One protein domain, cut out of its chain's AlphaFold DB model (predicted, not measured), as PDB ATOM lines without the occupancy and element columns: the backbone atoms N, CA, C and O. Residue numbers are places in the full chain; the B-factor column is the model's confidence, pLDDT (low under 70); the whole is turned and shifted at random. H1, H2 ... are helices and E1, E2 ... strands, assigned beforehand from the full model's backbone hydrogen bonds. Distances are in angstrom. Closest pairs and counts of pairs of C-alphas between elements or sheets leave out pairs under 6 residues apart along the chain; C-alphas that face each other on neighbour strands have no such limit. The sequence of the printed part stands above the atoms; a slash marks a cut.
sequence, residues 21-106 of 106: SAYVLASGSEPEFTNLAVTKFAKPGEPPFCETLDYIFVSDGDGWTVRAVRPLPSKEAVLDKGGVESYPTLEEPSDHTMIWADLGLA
ATOM      1  N   SER A  21     -52.957  12.233 -32.054       97.69
ATOM      2  CA  SER A  21     -52.575  11.349 -30.943       97.69
ATOM      3  C   SER A  21     -51.970  12.165 -29.807       97.69
ATOM      4  O   SER A  21     -51.068  12.973 -30.033       97.69
ATOM      5  N   ALA A  22     -52.440  11.931 -28.583       98.19
ATOM      6  CA  ALA A  22     -51.894  12.566 -27.394       98.19
ATOM      7  C   ALA A  22     -50.415  12.212 -27.172       98.19
ATOM      8  O   ALA A  22     -49.638  13.071 -26.768       98.19
ATOM      9  N   TYR A  23     -50.007  10.982 -27.500       98.31
ATOM     10  CA  TYR A  23     -48.614  10.548 -27.384       98.31
ATOM     11  C   TYR A  23     -47.711  11.247 -28.396       98.31
ATOM     12  O   TYR A  23     -46.658  11.753 -28.022       98.31
ATOM     13  N   VAL A  24     -48.153  11.384 -29.650       97.81
ATOM     14  CA  VAL A  24     -47.396  12.146 -30.656       97.81
ATOM     15  C   VAL A  24     -47.272  13.615 -30.259       97.81
ATOM     16  O   VAL A  24     -46.203  14.197 -30.419       97.81
ATOM     17  N   LEU A  25     -48.336  14.216 -29.721       96.88
ATOM     18  CA  LEU A  25     -48.310  15.610 -29.273       96.88
ATOM     19  C   LEU A  25     -47.362  15.836 -28.088       96.88
ATOM     20  O   LEU A  25     -46.626  16.818 -28.089       96.88
ATOM     21  N   ALA A  26     -47.372  14.944 -27.093       97.06
ATOM     22  CA  ALA A  26     -46.575  15.104 -25.875       97.06
ATOM     23  C   ALA A  26     -45.121  14.618 -26.017       97.06
ATOM     24  O   ALA A  26     -44.217  15.214 -25.436       97.06
ATOM     25  N   SER A  27     -44.893  13.547 -26.780       95.81
ATOM     26  CA  SER A  27     -43.616  12.817 -26.827       95.81
ATOM     27  C   SER A  27     -42.959  12.814 -28.210       95.81
ATOM     28  O   SER A  27     -41.833  12.345 -28.351       95.81
ATOM     29  N   GLY A  28     -43.639  13.315 -29.245       96.88
ATOM     30  CA  GLY A  28     -43.142  13.338 -30.625       96.88
ATOM     31  C   GLY A  28     -43.302  12.022 -31.397       96.88
ATOM     32  O   GLY A  28     -43.111  12.007 -32.613       96.88
ATOM     33  N   SER A  29     -43.690  10.931 -30.735       97.19
ATOM     34  CA  SER A  29     -43.956   9.630 -31.354       97.19
ATOM     35  C   SER A  29     -45.027   8.854 -30.590       97.19
ATOM     36  O   SER A  29     -45.334   9.158 -29.437       97.19
ATOM     37  N   GLU A  30     -45.577   7.824 -31.229       98.12
ATOM     38  CA  GLU A  30     -46.364   6.812 -30.521       98.12
ATOM     39  C   GLU A  30     -45.459   5.957 -29.608       98.12
ATOM     40  O   GLU A  30     -44.237   5.934 -29.815       98.12
ATOM     41  N   PRO A  31     -46.026   5.247 -28.612       98.00
ATOM     42  CA  PRO A  31     -45.307   4.217 -27.866       98.00
ATOM     43  C   PRO A  31     -44.740   3.143 -28.798       98.00
ATOM     44  O   PRO A  31     -45.246   2.945 -29.904       98.00
ATOM     45  N   GLU A  32     -43.717   2.412 -28.352       97.88
ATOM     46  CA  GLU A  32     -43.214   1.267 -29.122       97.88
ATOM     47  C   GLU A  32     -44.212   0.105 -29.126       97.88
ATOM     48  O   GLU A  32     -44.318  -0.613 -30.120       97.88
ATOM     49  N   PHE A  33     -44.940  -0.078 -28.022       98.19
ATOM     50  CA  PHE A  33     -46.036  -1.027 -27.939       98.19
ATOM     51  C   PHE A  33     -47.088  -0.584 -26.924       98.19
ATOM     52  O   PHE A  33     -46.802   0.147 -25.971       98.19
ATOM     53  N   THR A  34     -48.307  -1.066 -27.127       98.31
ATOM     54  CA  THR A  34     -49.382  -1.021 -26.129       98.31
ATOM     55  C   THR A  34     -50.024  -2.387 -25.933       98.31
ATOM     56  O   THR A  34     -50.722  -2.563 -24.947       98.31
ATOM     57  N   ASN A  35     -49.745  -3.362 -26.801       98.25
ATOM     58  CA  ASN A  35     -50.110  -4.764 -26.642       98.25
ATOM     59  C   ASN A  35     -48.850  -5.638 -26.684       98.25
ATOM     60  O   ASN A  35     -47.974  -5.389 -27.512       98.25
ATOM     61  N   LEU A  36     -48.780  -6.645 -25.812       97.56
ATOM     62  CA  LEU A  36     -47.773  -7.705 -25.830       97.56
ATOM     63  C   LEU A  36     -48.457  -9.055 -25.578       97.56
ATOM     64  O   LEU A  36     -48.751  -9.399 -24.435       97.56
ATOM     65  N   ALA A  37     -48.691  -9.831 -26.633       94.56
ATOM     66  CA  ALA A  37     -49.457 -11.068 -26.538       94.56
ATOM     67  C   ALA A  37     -48.873 -12.222 -27.365       94.56
ATOM     68  O   ALA A  37     -48.508 -12.079 -28.537       94.56
ATOM     69  N   VAL A  38     -48.889 -13.417 -26.773       92.44
ATOM     70  CA  VAL A  38     -48.735 -14.698 -27.470       92.44
ATOM     71  C   VAL A  38     -50.105 -15.362 -27.585       92.44
ATOM     72  O   VAL A  38     -50.806 -15.560 -26.595       92.44
ATOM     73  N   THR A  39     -50.499 -15.745 -28.800       87.38
ATOM     74  CA  THR A  39     -51.765 -16.461 -29.023       87.38
ATOM     75  C   THR A  39     -51.531 -17.960 -29.183       87.38
ATOM     76  O   THR A  39     -50.457 -18.398 -29.586       87.38
ATOM     77  N   LYS A  40     -52.578 -18.771 -28.979       88.56
ATOM     78  CA  LYS A  40     -52.545 -20.229 -29.217       88.56
ATOM     79  C   LYS A  40     -52.185 -20.642 -30.654       88.56
ATOM     80  O   LYS A  40     -52.007 -21.828 -30.913       88.56
ATOM     81  N   PHE A  41     -52.175 -19.696 -31.592       88.69
ATOM     82  CA  PHE A  41     -51.843 -19.924 -32.996       88.69
ATOM     83  C   PHE A  41     -50.380 -19.598 -33.326       88.69
ATOM     84  O   PHE A  41     -49.968 -19.829 -34.462       88.69
ATOM     85  N   ALA A  42     -49.612 -19.075 -32.364       87.56
ATOM     86  CA  ALA A  42     -48.194 -18.791 -32.540       87.56
ATOM     87  C   ALA A  42     -47.422 -20.089 -32.808       87.56
ATOM     88  O   ALA A  42     -47.605 -21.095 -32.113       87.56
ATOM     89  N   LYS A  43     -46.565 -20.084 -33.832       90.00
ATOM     90  CA  LYS A  43     -45.694 -21.230 -34.116       90.00
ATOM     91  C   LYS A  43     -44.477 -21.225 -33.186       90.00
ATOM     92  O   LYS A  43     -44.054 -20.158 -32.743       90.00
ATOM     93  N   PRO A  44     -43.856 -22.392 -32.929       86.44
ATOM     94  CA  PRO A  44     -42.597 -22.444 -32.195       86.44
ATOM     95  C   PRO A  44     -41.548 -21.512 -32.817       86.44
ATOM     96  O   PRO A  44     -41.231 -21.641 -34.000       86.44
ATOM     97  N   GLY A  45     -41.022 -20.584 -32.015       83.38
ATOM     98  CA  GLY A  45     -40.009 -19.613 -32.437       83.38
ATOM     99  C   GLY A  45     -40.543 -18.351 -33.126       83.38
ATOM    100  O   GLY A  45     -39.734 -17.505 -33.498       83.38
ATOM    101  N   GLU A  46     -41.861 -18.190 -33.300       88.31
ATOM    102  CA  GLU A  46     -42.424 -16.892 -33.695       88.31
ATOM    103  C   GLU A  46     -42.366 -15.918 -32.504       88.31
ATOM    104  O   GLU A  46     -42.723 -16.306 -31.388       88.31
ATOM    105  N   PRO A  47     -41.912 -14.668 -32.712       87.38
ATOM    106  CA  PRO A  47     -41.900 -13.675 -31.649       87.38
ATOM    107  C   PRO A  47     -43.334 -13.317 -31.225       87.38
ATOM    108  O   PRO A  47     -44.259 -13.410 -32.042       87.38
ATOM    109  N   PRO A  48     -43.532 -12.874 -29.971       91.25
ATOM    110  CA  PRO A  48     -44.825 -12.381 -29.521       91.25
ATOM    111  C   PRO A  48     -45.266 -11.176 -30.355       91.25
ATOM    112  O   PRO A  48     -44.441 -10.388 -30.828       91.25
ATOM    113  N   PHE A  49     -46.580 -11.004 -30.510       94.38
ATOM    114  CA  PHE A  49     -47.097  -9.775 -31.094       94.38
ATOM    115  C   PHE A  49     -46.905  -8.655 -30.073       94.38
ATOM    116  O   PHE A  49     -47.466  -8.711 -28.983       94.38
ATOM    117  N   CYS A  50     -46.077  -7.673 -30.416       96.12
ATOM    118  CA  CYS A  50     -45.705  -6.581 -29.531       96.12
ATOM    119  C   CYS A  50     -45.723  -5.282 -30.327       96.12
ATOM    120  O   CYS A  50     -44.727  -4.949 -30.961       96.12
ATOM    121  N   GLU A  51     -46.858  -4.588 -30.370       97.19
ATOM    122  CA  GLU A  51     -47.039  -3.384 -31.190       97.19
ATOM    123  C   GLU A  51     -48.013  -2.391 -30.544       97.19
ATOM    124  O   GLU A  51     -48.708  -2.694 -29.569       97.19
ATOM    125  N   THR A  52     -48.044  -1.173 -31.082       98.12
ATOM    126  CA  THR A  52     -48.961  -0.114 -30.650       98.12
ATOM    127  C   THR A  52     -50.302  -0.242 -31.352       98.12
ATOM    128  O   THR A  52     -50.390  -0.102 -32.571       98.12
ATOM    129  N   LEU A  53     -51.342  -0.493 -30.559       97.81
ATOM    130  CA  LEU A  53     -52.728  -0.661 -31.002       97.81
ATOM    131  C   LEU A  53     -53.693   0.344 -30.359       97.81
ATOM    132  O   LEU A  53     -54.795   0.540 -30.870       97.81
ATOM    133  N   ASP A  54     -53.289   0.977 -29.259       98.50
ATOM    134  CA  ASP A  54     -54.148   1.823 -28.437       98.50
ATOM    135  C   ASP A  54     -53.748   3.290 -28.563       98.50
ATOM    136  O   ASP A  54     -52.573   3.648 -28.467       98.50
ATOM    137  N   TYR A  55     -54.745   4.156 -28.747       98.00
ATOM    138  CA  TYR A  55     -54.539   5.577 -29.010       98.00
ATOM    139  C   TYR A  55     -55.519   6.426 -28.206       98.00
ATOM    140  O   TYR A  55     -56.694   6.084 -28.064       98.00
ATOM    141  N   ILE A  56     -55.055   7.591 -27.757       97.81
ATOM    142  CA  ILE A  56     -55.913   8.663 -27.243       97.81
ATOM    143  C   ILE A  56     -55.877   9.789 -28.272       97.81
ATOM    144  O   ILE A  56     -54.885  10.511 -28.373       97.81
ATOM    145  N   PHE A  57     -56.944   9.924 -29.057       96.25
ATOM    146  CA  PHE A  57     -57.080  10.993 -30.045       96.25
ATOM    147  C   PHE A  57     -57.793  12.206 -29.447       96.25
ATOM    148  O   PHE A  57     -58.853  12.070 -28.841       96.25
ATOM    149  N   VAL A  58     -57.226  13.398 -29.646       94.62
ATOM    150  CA  VAL A  58     -57.763  14.662 -29.122       94.62
ATOM    151  C   VAL A  58     -57.833  15.744 -30.197       94.62
ATOM    152  O   VAL A  58     -56.995  15.797 -31.100       94.62
ATOM    153  N   SER A  59     -58.825  16.630 -30.093       91.88
ATOM    154  CA  SER A  59     -58.930  17.857 -30.899       91.88
ATOM    155  C   SER A  59     -58.016  18.950 -30.332       91.88
ATOM    156  O   SER A  59     -58.473  19.892 -29.691       91.88
ATOM    157  N   ASP A  60     -56.708  18.778 -30.516       81.69
ATOM    158  CA  ASP A  60     -55.684  19.689 -29.991       81.69
ATOM    159  C   ASP A  60     -55.829  21.119 -30.536       81.69
ATOM    160  O   ASP A  60     -55.958  21.325 -31.745       81.69
ATOM    161  N   GLY A  61     -55.828  22.097 -29.628       79.62
ATOM    162  CA  GLY A  61     -56.029  23.516 -29.940       79.62
ATOM    163  C   GLY A  61     -57.490  23.927 -30.172       79.62
ATOM    164  O   GLY A  61     -57.749  25.100 -30.425       79.62
ATOM    165  N   ASP A  62     -58.446  22.997 -30.063       83.06
ATOM    166  CA  ASP A  62     -59.889  23.259 -30.164       83.06
ATOM    167  C   ASP A  62     -60.646  22.531 -29.039       83.06
ATOM    168  O   ASP A  62     -61.263  21.476 -29.219       83.06
ATOM    169  N   GLY A  63     -60.560  23.117 -27.842       84.88
ATOM    170  CA  GLY A  63     -61.207  22.650 -26.615       84.88
ATOM    171  C   GLY A  63     -60.317  21.801 -25.708       84.88
ATOM    172  O   GLY A  63     -60.602  21.720 -24.515       84.88
ATOM    173  N   TRP A  64     -59.224  21.231 -26.228       93.12
ATOM    174  CA  TRP A  64     -58.291  20.417 -25.447       93.12
ATOM    175  C   TRP A  64     -56.826  20.747 -25.747       93.12
ATOM    176  O   TRP A  64     -56.458  21.043 -26.882       93.12
ATOM    177  N   THR A  65     -55.982  20.631 -24.723       94.75
ATOM    178  CA  THR A  65     -54.518  20.654 -24.832       94.75
ATOM    179  C   THR A  65     -53.939  19.487 -24.047       94.75
ATOM    180  O   THR A  65     -54.318  19.256 -22.895       94.75
ATOM    181  N   VAL A  66     -53.002  18.760 -24.653       96.62
ATOM    182  CA  VAL A  66     -52.288  17.664 -23.985       96.62
ATOM    183  C   VAL A  66     -51.169  18.244 -23.131       96.62
ATOM    184  O   VAL A  66     -50.284  18.924 -23.643       96.62
ATOM    185  N   ARG A  67     -51.202  17.976 -21.825       96.06
ATOM    186  CA  ARG A  67     -50.182  18.448 -20.874       96.06
ATOM    187  C   ARG A  67     -49.078  17.425 -20.667       96.06
ATOM    188  O   ARG A  67     -47.908  17.783 -20.603       96.06
ATOM    189  N   ALA A  68     -49.466  16.163 -20.538       97.62
ATOM    190  CA  ALA A  68     -48.563  15.046 -20.318       97.62
ATOM    191  C   ALA A  68     -49.225  13.734 -20.748       97.62
ATOM    192  O   ALA A  68     -50.446  13.651 -20.886       97.62
ATOM    193  N   VAL A  69     -48.413  12.695 -20.909       98.44
ATOM    194  CA  VAL A  69     -48.858  11.311 -21.106       98.44
ATOM    195  C   VAL A  69     -48.083  10.387 -20.178       98.44
ATOM    196  O   VAL A  69     -46.996  10.743 -19.712       98.44
ATOM    197  N   ARG A  70     -48.610   9.186 -19.920       97.50
ATOM    198  CA  ARG A  70     -47.851   8.146 -19.214       97.50
ATOM    199  C   ARG A  70     -46.619   7.753 -20.027       97.50
ATOM    200  O   ARG A  70     -46.798   7.290 -21.156       97.50
ATOM    201  N   PRO A  71     -45.407   7.790 -19.461       97.12
ATOM    202  CA  PRO A  71     -44.289   7.068 -20.046       97.12
ATOM    203  C   PRO A  71     -44.595   5.565 -20.048       97.12
ATOM    204  O   PRO A  71     -45.002   5.009 -19.026       97.12
ATOM    205  N   LEU A  72     -44.412   4.922 -21.197       97.00
ATOM    206  CA  LEU A  72     -44.517   3.473 -21.357       97.00
ATOM    207  C   LEU A  72     -43.108   2.889 -21.500       97.00
ATOM    208  O   LEU A  72     -42.214   3.588 -21.989       97.00
ATOM    209  N   PRO A  73     -42.877   1.649 -21.044       95.12
ATOM    210  CA  PRO A  73     -41.577   1.019 -21.201       95.12
ATOM    211  C   PRO A  73     -41.282   0.748 -22.686       95.12
ATOM    212  O   PRO A  73     -42.198   0.575 -23.489       95.12
ATOM    213  N   SER A  74     -40.000   0.704 -23.056       96.12
ATOM    214  CA  SER A  74     -39.584   0.278 -24.398       96.12
ATOM    215  C   SER A  74     -39.672  -1.242 -24.551       96.12
ATOM    216  O   SER A  74     -39.641  -1.977 -23.556       96.12
ATOM    217  N   LYS A  75     -39.710  -1.729 -25.796       96.19
ATOM    218  CA  LYS A  75     -39.628  -3.163 -26.105       96.19
ATOM    219  C   LYS A  75     -38.349  -3.769 -25.527       96.19
ATOM    220  O   LYS A  75     -38.423  -4.812 -24.892       96.19
ATOM    221  N   GLU A  76     -37.204  -3.091 -25.649       96.50
ATOM    222  CA  GLU A  76     -35.918  -3.554 -25.089       96.50
ATOM    223  C   GLU A  76     -35.989  -3.750 -23.562       96.50
ATOM    224  O   GLU A  76     -35.473  -4.723 -23.011       96.50
ATOM    225  N   ALA A  77     -36.645  -2.828 -22.849       95.94
ATOM    226  CA  ALA A  77     -36.762  -2.911 -21.398       95.94
ATOM    227  C   ALA A  77     -37.611  -4.113 -20.950       95.94
ATOM    228  O   ALA A  77     -37.304  -4.715 -19.923       95.94
ATOM    229  N   VAL A  78     -38.650  -4.464 -21.712       95.50
ATOM    230  CA  VAL A  78     -39.612  -5.520 -21.354       95.50
ATOM    231  C   VAL A  78     -39.201  -6.888 -21.894       95.50
ATOM    232  O   VAL A  78     -39.142  -7.847 -21.127       95.50
ATOM    233  N   LEU A  79     -38.875  -6.975 -23.183       93.12
ATOM    234  CA  LEU A  79     -38.543  -8.230 -23.858       93.12
ATOM    235  C   LEU A  79     -37.118  -8.684 -23.521       93.12
ATOM    236  O   LEU A  79     -36.929  -9.795 -23.036       93.12
ATOM    237  N   ASP A  80     -36.119  -7.816 -23.715       91.12
ATOM    238  CA  ASP A  80     -34.709  -8.223 -23.629       91.12
ATOM    239  C   ASP A  80     -34.195  -8.207 -22.186       91.12
ATOM    240  O   ASP A  80     -33.618  -9.178 -21.700       91.12
ATOM    241  N   LYS A  81     -34.401  -7.088 -21.480       91.44
ATOM    242  CA  LYS A  81     -33.931  -6.908 -20.095       91.44
ATOM    243  C   LYS A  81     -34.879  -7.527 -19.073       91.44
ATOM    244  O   LYS A  81     -34.419  -8.063 -18.068       91.44
ATOM    245  N   GLY A  82     -36.183  -7.419 -19.319       88.38
ATOM    246  CA  GLY A  82     -37.226  -7.968 -18.457       88.38
ATOM    247  C   GLY A  82     -37.477  -9.460 -18.674       88.38
ATOM    248  O   GLY A  82     -37.992 -10.112 -17.769       88.38
ATOM    249  N   GLY A  83     -37.108 -10.005 -19.839       92.12
ATOM    250  CA  GLY A  83     -37.348 -11.409 -20.180       92.12
ATOM    251  C   GLY A  83     -38.834 -11.769 -20.257       92.12
ATOM    252  O   GLY A  83     -39.193 -12.923 -20.027       92.12
ATOM    253  N   VAL A  84     -39.712 -10.791 -20.510       93.88
ATOM    254  CA  VAL A  84     -41.159 -11.016 -20.570       93.88
ATOM    255  C   VAL A  84     -41.553 -11.424 -21.981       93.88
ATOM    256  O   VAL A  84     -41.427 -10.646 -22.920       93.88
ATOM    257  N   GLU A  85     -42.069 -12.640 -22.130       92.12
ATOM    258  CA  GLU A  85     -42.479 -13.171 -23.437       92.12
ATOM    259  C   GLU A  85     -43.925 -12.820 -23.803       92.12
ATOM    260  O   GLU A  85     -44.271 -12.754 -24.979       92.12
ATOM    261  N   SER A  86     -44.788 -12.598 -22.813       94.81
ATOM    262  CA  SER A  86     -46.182 -12.209 -23.014       94.81
ATOM    263  C   SER A  86     -46.693 -11.494 -21.777       94.81
ATOM    264  O   SER A  86     -46.323 -11.838 -20.654       94.81
ATOM    265  N   TYR A  87     -47.606 -10.557 -21.984       96.38
ATOM    266  CA  TYR A  87     -48.559 -10.164 -20.962       96.38
ATOM    267  C   TYR A  87     -49.831 -11.032 -21.071       96.38
ATOM    268  O   TYR A  87     -50.056 -11.654 -22.119       96.38
ATOM    269  N   PRO A  88     -50.658 -11.122 -20.011       96.31
ATOM    270  CA  PRO A  88     -50.432 -10.583 -18.665       96.31
ATOM    271  C   PRO A  88     -49.321 -11.315 -17.883       96.31
ATOM    272  O   PRO A  88     -48.995 -12.465 -18.172       96.31
ATOM    273  N   THR A  89     -48.778 -10.658 -16.855       94.94
ATOM    274  CA  THR A  89     -47.902 -11.229 -15.814       94.94
ATOM    275  C   THR A  89     -48.547 -11.091 -14.428       94.94
ATOM    276  O   THR A  89     -49.709 -10.703 -14.303       94.94
ATOM    277  N   LEU A  90     -47.814 -11.424 -13.358       95.75
ATOM    278  CA  LEU A  90     -48.267 -11.157 -11.987       95.75
ATOM    279  C   LEU A  90     -48.407  -9.650 -11.710       95.75
ATOM    280  O   LEU A  90     -49.278  -9.245 -10.943       95.75
ATOM    281  N   GLU A  91     -47.556  -8.835 -12.330       92.94
ATOM    282  CA  GLU A  91     -47.489  -7.385 -12.142       92.94
ATOM    283  C   GLU A  91     -48.287  -6.601 -13.193       92.94
ATOM    284  O   GLU A  91     -48.770  -5.511 -12.889       92.94
ATOM    285  N   GLU A  92     -48.445  -7.138 -14.407       95.50
ATOM    286  CA  GLU A  92     -49.235  -6.532 -15.484       95.50
ATOM    287  C   GLU A  92     -50.471  -7.397 -15.787       95.50
ATOM    288  O   GLU A  92     -50.351  -8.436 -16.429       95.50
ATOM    289  N   PRO A  93     -51.672  -7.017 -15.321       96.88
ATOM    290  CA  PRO A  93     -52.848  -7.890 -15.354       96.88
ATOM    291  C   PRO A  93     -53.544  -7.990 -16.722       96.88
ATOM    292  O   PRO A  93     -54.539  -8.707 -16.837       96.88
ATOM    293  N   SER A  94     -53.073  -7.269 -17.740       97.50
ATOM    294  CA  SER A  94     -53.682  -7.189 -19.071       97.50
ATOM    295  C   SER A  94     -52.628  -7.378 -20.159       97.50
ATOM    296  O   SER A  94     -51.493  -6.951 -20.003       97.50
ATOM    297  N   ASP A  95     -52.995  -7.983 -21.289       96.50
ATOM    298  CA  ASP A  95     -52.124  -8.058 -22.470       96.50
ATOM    299  C   ASP A  95     -51.907  -6.687 -23.134       96.50
ATOM    300  O   ASP A  95     -50.909  -6.465 -23.824       96.50
ATOM    301  N   HIS A  96     -52.810  -5.741 -22.863       98.06
ATOM    302  CA  HIS A  96     -52.651  -4.325 -23.166       98.06
ATOM    303  C   HIS A  96     -52.112  -3.529 -21.972       98.06
ATOM    304  O   HIS A  96     -52.643  -3.629 -20.866       98.06
ATOM    305  N   THR A  97     -51.127  -2.662 -22.215       96.69
ATOM    306  CA  THR A  97     -50.581  -1.736 -21.216       96.69
ATOM    307  C   THR A  97     -51.469  -0.505 -21.077       96.69
ATOM    308  O   THR A  97     -51.844   0.131 -22.061       96.69
ATOM    309  N   MET A  98     -51.752  -0.103 -19.839       97.44
ATOM    310  CA  MET A  98     -52.538   1.101 -19.571       97.44
ATOM    311  C   MET A  98     -51.871   2.368 -20.131       97.44
ATOM    312  O   MET A  98     -50.782   2.759 -19.692       97.44
ATOM    313  N   ILE A  99     -52.590   3.055 -21.016       98.25
ATOM    314  CA  ILE A  99     -52.252   4.385 -21.528       98.25
ATOM    315  C   ILE A  99     -53.086   5.461 -20.819       98.25
ATOM    316  O   ILE A  99     -54.244   5.226 -20.473       98.25
ATOM    317  N   TRP A 100     -52.517   6.647 -20.590       98.00
ATOM    318  CA  TRP A 100     -53.269   7.796 -20.068       98.00
ATOM    319  C   TRP A 100     -52.663   9.122 -20.538       98.00
ATOM    320  O   TRP A 100     -51.471   9.193 -20.853       98.00
ATOM    321  N   ALA A 101     -53.491  10.168 -20.563       98.00
ATOM    322  CA  ALA A 101     -53.101  11.535 -20.895       98.00
ATOM    323  C   ALA A 101     -53.684  12.533 -19.881       98.00
ATOM    324  O   ALA A 101     -54.837  12.395 -19.473       98.00
ATOM    325  N   ASP A 102     -52.892  13.535 -19.495       97.81
ATOM    326  CA  ASP A 102     -53.350  14.717 -18.757       97.81
ATOM    327  C   ASP A 102     -53.859  15.749 -19.765       97.81
ATOM    328  O   ASP A 102     -53.101  16.211 -20.626       97.81
ATOM    329  N   LEU A 103     -55.140  16.103 -19.668       96.56
ATOM    330  CA  LEU A 103     -55.803  17.019 -20.587       96.56
ATOM    331  C   LEU A 103     -56.220  18.298 -19.862       96.56
ATOM    332  O   LEU A 103     -56.887  18.270 -18.829       96.56
ATOM    333  N   GLY A 104     -55.866  19.438 -20.448       95.31
ATOM    334  CA  GLY A 104     -56.414  20.739 -20.084       95.31
ATOM    335  C   GLY A 104     -57.496  21.177 -21.063       95.31
ATOM    336  O   GLY A 104     -57.447  20.812 -22.237       95.31
ATOM    337  N   LEU A 105     -58.431  22.001 -20.590       92.75
ATOM    338  CA  LEU A 105     -59.255  22.812 -21.486       92.75
ATOM    339  C   LEU A 105     -58.376  23.893 -22.128       92.75
ATOM    340  O   LEU A 105     -57.554  24.494 -21.429       92.75
ATOM    341  N   ALA A 106     -58.543  24.079 -23.438       78.69
ATOM    342  CA  ALA A 106     -57.865  25.110 -24.230       78.69
ATOM    343  C   ALA A 106     -58.554  26.477 -24.107       78.69
ATOM    344  O   ALA A 106     -59.804  26.496 -24.006       78.69
TER     345      ALA A 106
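This is residues 21 to 106 of the 106 residues of the protein "Hypothetical protein" of Emiliania huxleyi (UniProt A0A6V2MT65). Little of this loose rod is regular structure: strands E3 and E4 pair near one end with H1 packed on E3, while the short hairpin E1 and E2 lies towards the other end, where residues 40 to 45 stick out. The 86 printed residues run H1, E1, E2, E3, H2, E4, mixed in class, with two antiparallel two-stranded sheets and 30 residues in named elements. The radius of gyration of the C-alphas is 15.1 A; spans are 50 by 23 by 22 A.

Start at H1, residues 22 to 27: its C-alpha 26 is 5.9 A from C-alpha 68 of E3, residues 64 to 69, their closest. In hairpin E1, 35 to 37, and E2, 49 to 51, find N 37 and O 49 2.9 A apart. C-alpha 75 of H2, 75 to 81, is 7.8 A from C-alpha 50, the closest of H2 and E2. E4, 101 to 105, is antiparallel to E3; N 102 and O 68 are 2.8 A apart. O i to N i+4 pairs are within hydrogen-bond range throughout H1, and 2 of 3 in H2.

Find C-alpha 22 at (-51.894, 12.566, -27.394), where H1 begins; E3 runs 13.8 A, and E4 12.9 A to C-alpha 105 at (-59.255, 22.812, -21.486).

The farthest C-alphas, Pro 44 and Ala 106, are 50.6 A apart. Links E1 to E2, E2 to E3 and H2 to E4 are long. The printed part has no cut, and no printed residue is under 70 in pLDDT.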